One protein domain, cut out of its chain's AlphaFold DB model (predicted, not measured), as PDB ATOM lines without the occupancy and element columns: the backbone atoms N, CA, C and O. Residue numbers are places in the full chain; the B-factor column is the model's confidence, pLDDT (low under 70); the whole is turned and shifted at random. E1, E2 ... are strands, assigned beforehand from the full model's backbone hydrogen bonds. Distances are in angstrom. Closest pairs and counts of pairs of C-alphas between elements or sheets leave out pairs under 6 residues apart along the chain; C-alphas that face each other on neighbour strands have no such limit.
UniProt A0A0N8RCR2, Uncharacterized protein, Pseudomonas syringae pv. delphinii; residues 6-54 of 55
ATOM      1  N   SER A   6      -4.403  40.578 166.474       60.56
ATOM      2  CA  SER A   6      -5.786  40.379 166.038       60.56
ATOM      3  C   SER A   6      -5.787  39.672 164.688       60.56
ATOM      4  O   SER A   6      -5.107  40.116 163.762       60.56
ATOM      5  N   LEU A   7      -6.549  38.585 164.575       64.12
ATOM      6  CA  LEU A   7      -6.782  37.872 163.321       64.12
ATOM      7  C   LEU A   7      -8.272  37.961 162.986       64.12
ATOM      8  O   LEU A   7      -9.124  37.668 163.823       64.12
ATOM      9  N   GLU A   8      -8.576  38.367 161.760       63.78
ATOM     10  CA  GLU A   8      -9.938  38.458 161.237       63.78
ATOM     11  C   GLU A   8     -10.102  37.403 160.140       63.78
ATOM     12  O   GLU A   8      -9.229  37.251 159.284       63.78
ATOM     13  N   SER A   9     -11.203  36.648 160.177       62.25
ATOM     14  CA  SER A   9     -11.510  35.691 159.114       62.25
ATOM     15  C   SER A   9     -12.275  36.396 158.000       62.25
ATOM     16  O   SER A   9     -13.286  37.046 158.258       62.25
ATOM     17  N   LEU A  10     -11.810  36.245 156.758       64.19
ATOM     18  CA  LEU A  10     -12.504  36.750 155.567       64.19
ATOM     19  C   LEU A  10     -13.649  35.830 155.116       64.19
ATOM     20  O   LEU A  10     -14.487  36.242 154.319       64.19
ATOM     21  N   GLU A  11     -13.695  34.602 155.636       63.78
ATOM     22  CA  GLU A  11     -14.724  33.605 155.334       63.78
ATOM     23  C   GLU A  11     -15.392  33.094 156.624       63.78
ATOM     24  O   GLU A  11     -14.779  33.140 157.700       63.78
ATOM     25  N   PRO A  12     -16.636  32.586 156.558       63.28
ATOM     26  CA  PRO A  12     -17.285  31.965 157.706       63.28
ATOM     27  C   PRO A  12     -16.474  30.760 158.196       63.28
ATOM     28  O   PRO A  12     -16.294  29.788 157.464       63.28
ATOM     29  N   SER A  13     -15.999  30.794 159.440       63.94
ATOM     30  CA  SER A  13     -15.329  29.651 160.064       63.94
ATOM     31  C   SER A  13     -16.250  28.974 161.075       63.94
ATOM     32  O   SER A  13     -17.134  29.606 161.658       63.94
ATOM     33  N   ALA A  14     -16.035  27.678 161.315       62.06
ATOM     34  CA  ALA A  14     -16.702  26.989 162.412       62.06
ATOM     35  C   ALA A  14     -16.366  27.693 163.740       62.06
ATOM     36  O   ALA A  14     -15.209  28.020 164.006       62.06
ATOM     37  N   PHE A  15     -17.397  27.968 164.538       62.56
ATOM     38  CA  PHE A  15     -17.284  28.673 165.811       62.56
ATOM     39  C   PHE A  15     -16.465  27.856 166.818       62.56
ATOM     40  O   PHE A  15     -16.807  26.707 167.099       62.56
ATOM     41  N   ILE A  16     -15.427  28.469 167.392       64.69
ATOM     42  CA  ILE A  16     -14.728  27.945 168.566       64.69
ATOM     43  C   ILE A  16     -14.575  29.094 169.566       64.69
ATOM     44  O   ILE A  16     -13.920  30.090 169.270       64.69
ATOM     45  N   ASP A  17     -15.209  28.956 170.729       71.75
ATOM     46  CA  ASP A  17     -15.013  29.819 171.895       71.75
ATOM     47  C   ASP A  17     -14.363  28.971 172.989       71.75
ATOM     48  O   ASP A  17     -14.918  27.947 173.403       71.75
ATOM     49  N   GLY A  18     -13.145  29.344 173.376       72.50
ATOM     50  CA  GLY A  18     -12.314  28.587 174.303       72.50
ATOM     51  C   GLY A  18     -10.935  28.194 173.752       72.50
ATOM     52  O   GLY A  18     -10.482  28.719 172.729       72.50
ATOM     53  N   PRO A  19     -10.226  27.290 174.458       76.81
ATOM     54  CA  PRO A  19      -8.894  26.842 174.074       76.81
ATOM     55  C   PRO A  19      -8.942  25.977 172.813       76.81
ATOM     56  O   PRO A  19      -9.701  25.009 172.733       76.81
ATOM     57  N   CYS A  20      -8.110  26.301 171.830       80.25
ATOM     58  CA  CYS A  20      -8.043  25.580 170.569       80.25
ATOM     59  C   CYS A  20      -6.663  25.683 169.910       80.25
ATOM     60  O   CYS A  20      -5.731  26.307 170.421       80.25
ATOM     61  N   SER A  21      -6.523  25.006 168.771       82.88
ATOM     62  CA  SER A  21      -5.398  25.202 167.861       82.88
ATOM     63  C   SER A  21      -5.908  25.831 166.571       82.88
ATOM     64  O   SER A  21      -6.958  25.437 166.067       82.88
ATOM     65  N   VAL A  22      -5.163  26.799 166.043       78.19
ATOM     66  CA  VAL A  22      -5.508  27.532 164.824       78.19
ATOM     67  C   VAL A  22      -4.493  27.177 163.750       78.19
ATOM     68  O   VAL A  22      -3.293  27.387 163.926       78.19
ATOM     69  N   GLU A  23      -4.957  26.625 162.634       78.94
ATOM     70  CA  GLU A  23      -4.108  26.433 161.464       78.94
ATOM     71  C   GLU A  23      -4.006  27.753 160.701       78.94
ATOM     72  O   GLU A  23      -5.000  28.284 160.205       78.94
ATOM     73  N   LEU A  24      -2.798  28.310 160.644       76.81
ATOM     74  CA  LEU A  24      -2.514  29.536 159.918       76.81
ATOM     75  C   LEU A  24      -1.883  29.181 158.568       76.81
ATOM     76  O   LEU A  24      -0.803  28.573 158.540       76.81
ATOM     77  N   PRO A  25      -2.500  29.581 157.440       73.31
ATOM     78  CA  PRO A  25      -1.920  29.360 156.123       73.31
ATOM     79  C   PRO A  25      -0.484  29.889 156.060       73.31
ATOM     80  O   PRO A  25      -0.201  30.997 156.510       73.31
ATOM     81  N   ALA A  26       0.429  29.080 155.521       76.75
ATOM     82  CA  ALA A  26       1.867  29.358 155.396       76.75
ATOM     83  C   ALA A  26       2.677  29.524 156.703       76.75
ATOM     84  O   ALA A  26       3.905  29.500 156.640       76.75
ATOM     85  N   LEU A  27       2.038  29.646 157.871       78.31
ATOM     86  CA  LEU A  27       2.707  29.804 159.173       78.31
ATOM     87  C   LEU A  27       2.652  28.533 160.034       78.31
ATOM     88  O   LEU A  27       3.476  28.366 160.931       78.31
ATOM     89  N   GLY A  28       1.730  27.617 159.729       82.81
ATOM     90  CA  GLY A  28       1.602  26.324 160.396       82.81
ATOM     91  C   GLY A  28       0.570  26.322 161.524       82.81
ATOM     92  O   GLY A  28      -0.325  27.162 161.580       82.81
ATOM     93  N   LEU A  29       0.672  25.327 162.408       83.81
ATOM     94  CA  LEU A  29      -0.295  25.106 163.483       83.81
ATOM     95  C   LEU A  29       0.086  25.886 164.741       83.81
ATOM     96  O   LEU A  29       1.093  25.595 165.389       83.81
ATOM     97  N   LEU A  30      -0.774  26.820 165.120       79.00
ATOM     98  CA  LEU A  30      -0.684  27.558 166.364       79.00
ATOM     99  C   LEU A  30      -1.439  26.794 167.461       79.00
ATOM    100  O   LEU A  30      -2.618  26.487 167.295       79.00
ATOM    101  N   ARG A  31      -0.760  26.453 168.560       82.56
ATOM    102  CA  ARG A  31      -1.309  25.661 169.677       82.56
ATOM    103  C   ARG A  31      -1.490  26.515 170.925       82.56
ATOM    104  O   ARG A  31      -0.914  27.595 171.012       82.56
ATOM    105  N   ASP A  32      -2.273  25.993 171.866       78.62
ATOM    106  CA  ASP A  32      -2.489  26.587 173.192       78.62
ATOM    107  C   ASP A  32      -3.048  28.018 173.127       78.62
ATOM    108  O   ASP A  32      -2.705  28.894 173.919       78.62
ATOM    109  N   VAL A  33      -3.935  28.251 172.156       76.19
ATOM    110  CA  VAL A  33      -4.540  29.556 171.890       76.19
ATOM    111  C   VAL A  33      -5.920  29.618 172.520       76.19
ATOM    112  O   VAL A  33      -6.701  28.681 172.383       76.19
ATOM    113  N   PHE A  34      -6.257  30.738 173.155       73.69
ATOM    114  CA  PHE A  34      -7.632  31.015 173.562       73.69
ATOM    115  C   PHE A  34      -8.301  31.938 172.541       73.69
ATOM    116  O   PHE A  34      -7.835  33.061 172.319       73.69
ATOM    117  N   VAL A  35      -9.389  31.470 171.927       74.19
ATOM    118  CA  VAL A  35     -10.198  32.256 170.988       74.19
ATOM    119  C   VAL A  35     -11.476  32.685 171.691       74.19
ATOM    120  O   VAL A  35     -12.206  31.850 172.214       74.19
ATOM    121  N   SER A  36     -11.752  33.989 171.681       70.50
ATOM    122  CA  SER A  36     -13.024  34.544 172.152       70.50
ATOM    123  C   SER A  36     -13.725  35.281 171.019       70.50
ATOM    124  O   SER A  36     -13.091  36.022 170.256       70.50
ATOM    125  N   ARG A  37     -15.042  35.082 170.900       68.62
ATOM    126  CA  ARG A  37     -15.847  35.847 169.949       68.62
ATOM    127  C   ARG A  37     -16.118  37.228 170.518       68.62
ATOM    128  O   ARG A  37     -16.679  37.370 171.603       68.62
ATOM    129  N   VAL A  38     -15.783  38.247 169.740       69.62
ATOM    130  CA  VAL A  38     -16.206  39.613 170.035       69.62
ATOM    131  C   VAL A  38     -17.577  39.822 169.386       69.62
ATOM    132  O   VAL A  38     -17.765  39.433 168.227       69.62
ATOM    133  N   PRO A  39     -18.567  40.387 170.101       65.81
ATOM    134  CA  PRO A  39     -19.844  40.728 169.489       65.81
ATOM    135  C   PRO A  39     -19.627  41.661 168.285       65.81
ATOM    136  O   PRO A  39     -18.674  42.440 168.278       65.81
ATOM    137  N   PRO A  40     -20.503  41.626 167.267       63.91
ATOM    138  CA  PRO A  40     -20.312  42.400 166.041       63.91
ATOM    139  C   PRO A  40     -20.257  43.919 166.271       63.91
ATOM    140  O   PRO A  40     -19.713  44.626 165.436       63.91
ATOM    141  N   MET A  41     -20.757  44.444 167.401       77.12
ATOM    142  CA  MET A  41     -20.635  45.861 167.806       77.12
ATOM    143  C   MET A  41     -20.934  46.871 166.671       77.12
ATOM    144  O   MET A  41     -20.236  47.870 166.518       77.12
ATOM    145  N   GLY A  42     -21.967  46.606 165.863       71.62
ATOM    146  CA  GLY A  42     -22.356  47.448 164.722       71.62
ATOM    147  C   GLY A  42     -21.666  47.117 163.391       71.62
ATOM    148  O   GLY A  42     -21.824  47.863 162.429       71.62
ATOM    149  N   ARG A  43     -20.904  46.020 163.324       70.31
ATOM    150  CA  ARG A  43     -20.327  45.433 162.103       70.31
ATOM    151  C   ARG A  43     -21.214  44.293 161.573       70.31
ATOM    152  O   ARG A  43     -22.196  43.934 162.217       70.31
ATOM    153  N   ASP A  44     -20.874  43.742 160.407       73.88
ATOM    154  CA  ASP A  44     -21.650  42.683 159.743       73.88
ATOM    155  C   ASP A  44     -21.798  41.435 160.633       73.88
ATOM    156  O   ASP A  44     -20.814  40.836 161.064       73.88
ATOM    157  N   GLU A  45     -23.040  41.037 160.903       68.50
ATOM    158  CA  GLU A  45     -23.367  39.903 161.774       68.50
ATOM    159  C   GLU A  45     -23.041  38.542 161.143       68.50
ATOM    160  O   GLU A  45     -22.906  37.546 161.862       68.50
ATOM    161  N   ASN A  46     -22.880  38.494 159.816       71.25
ATOM    162  CA  ASN A  46     -22.515  37.279 159.088       71.25
ATOM    163  C   ASN A  46     -21.010  36.983 159.147       71.25
ATOM    164  O   ASN A  46     -20.587  35.894 158.755       71.25
ATOM    165  N   LEU A  47     -20.201  37.928 159.636       63.78
ATOM    166  CA  LEU A  47     -18.760  37.774 159.801       63.78
ATOM    167  C   LEU A  47     -18.401  37.407 161.244       63.78
ATOM    168  O   LEU A  47     -19.108  37.721 162.207       63.78
ATOM    169  N   ALA A  48     -17.270  36.721 161.399       62.44
ATOM    170  CA  ALA A  48     -16.765  36.322 162.702       62.44
ATOM    171  C   ALA A  48     -15.570  37.189 163.119       62.44
ATOM    172  O   ALA A  48     -14.588  37.315 162.388       62.44
ATOM    173  N   TYR A  49     -15.666  37.767 164.317       65.94
ATOM    174  CA  TYR A  49     -14.642  38.625 164.910       65.94
ATOM    175  C   TYR A  49     -14.019  37.920 166.111       65.94
ATOM    176  O   TYR A  49     -14.730  37.512 167.035       65.94
ATOM    177  N   TYR A  50     -12.695  37.807 166.103       64.00
ATOM    178  CA  TYR A  50     -11.949  37.048 167.096       64.00
ATOM    179  C   TYR A  50     -10.948  37.935 167.828       64.00
ATOM    180  O   TYR A  50     -10.260  38.758 167.223       64.00
ATOM    181  N   CYS A  51     -10.842  37.734 169.139       62.22
ATOM    182  CA  CYS A  51      -9.708  38.199 169.925       62.22
ATOM    183  C   CYS A  51      -8.884  36.980 170.334       62.22
ATOM    184  O   CYS A  51      -9.406  36.063 170.977       62.22
ATOM    185  N   ILE A  52      -7.613  36.975 169.932       62.44
ATOM    186  CA  ILE A  52      -6.669  35.898 170.208       62.44
ATOM    187  C   ILE A  52      -5.658  36.398 171.232       62.44
ATOM    188  O   ILE A  52      -4.972  37.395 171.013       62.44
ATOM    189  N   SER A  53      -5.584  35.701 172.363       56.56
ATOM    190  CA  SER A  53      -4.636  35.999 173.439       56.56
ATOM    191  C   SER A  53      -3.612  34.876 173.570       56.56
ATOM    192  O   SER A  53      -3.971  33.699 173.551       56.56
ATOM    193  N   PHE A  54      -2.346  35.259 173.726       53.03
ATOM    194  CA  PHE A  54      -1.224  34.363 174.004       53.03
ATOM    195  C   PHE A  54      -0.769  34.582 175.447       53.03
ATOM    196  O   PHE A  54      -0.629  35.737 175.856       53.03
TER     197      PHE A  54
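AT A GLANCE: This is residues 6 to 54 of the 55 residues of an uncharacterized protein of Pseudomonas syringae pv. delphinii (UniProt A0A0N8RCR2). A small, strongly twisted sheet of three strands is folded like an L: its middle strand, E2, bends sharply, with E1 paired along it through the bend and the short strand E3 beside its last residues. The hairpin turn between E1 and E2 lies at one end of the longest axis and the long loop of residues 38 to 49 at the other, while residues 6 to 17, with no named element, lead into E1. The printed part has 49 residues with no named helix and three named strands, E1, E2 and E3 along the chain, in the sheet order E1 - E2 - E3, all antiparallel. The class is all strand, though under half of the residues, 21 of 49, are in named elements. The whole is compact, with a radius of gyration of the C-alphas of 11.0 A, and only just elongated, spanning 31 by 20 by 17 A.

HOW THE PARTS SIT: After residues 6 to 17 comes E1, residues 18 to 24, an edge strand. A tight link of three residues joins it to E2, residues 28 to 37, the inner strand, and the two form a hairpin. They are antiparallel, with 135 degrees between their directions; the C-alphas of Pro 19 and Phe 34, which face each other, are 4.4 A apart. N 20 and O 33 are within hydrogen-bond range at 2.8 A, and so are N 30 and O 22, also at 2.8 A. E2 bends by 85 degrees at residue 32. E2 and E3, residues 50 to 53, are antiparallel at 115 degrees and form a second hairpin, with a long link. The C-alphas of Arg 37 and Tyr 50 face each other at 5.0 A, and N 51 and O 36 are 3.0 A apart, within hydrogen-bond range. E3 is the other edge strand, and E1 and E3 are apart. The three strands form a meander, each the antiparallel neighbour of the one before.

IN THESE COORDINATES: E1 begins at C-alpha 18, (-12.314, 28.587, 174.303), and is 17.4 A long from first to last C-alpha. E2 begins at C-alpha 28, (1.602, 26.324, 160.396), and is 22.1 A long. E3 measures 9.7 A and ends at C-alpha 53, (-4.636, 35.999, 173.439).

THE WHOLE: The two C-alphas farthest apart are those of Gly 28 and Gly 42, at 32.2 A. The printed part has no cut. The link from E2 to E3, 12 residues, is long. The mean pLDDT of the printed part is 70.1, and 24 residues are under 70: residues 6 to 16, 37 to 40, 45 and 47 to 54.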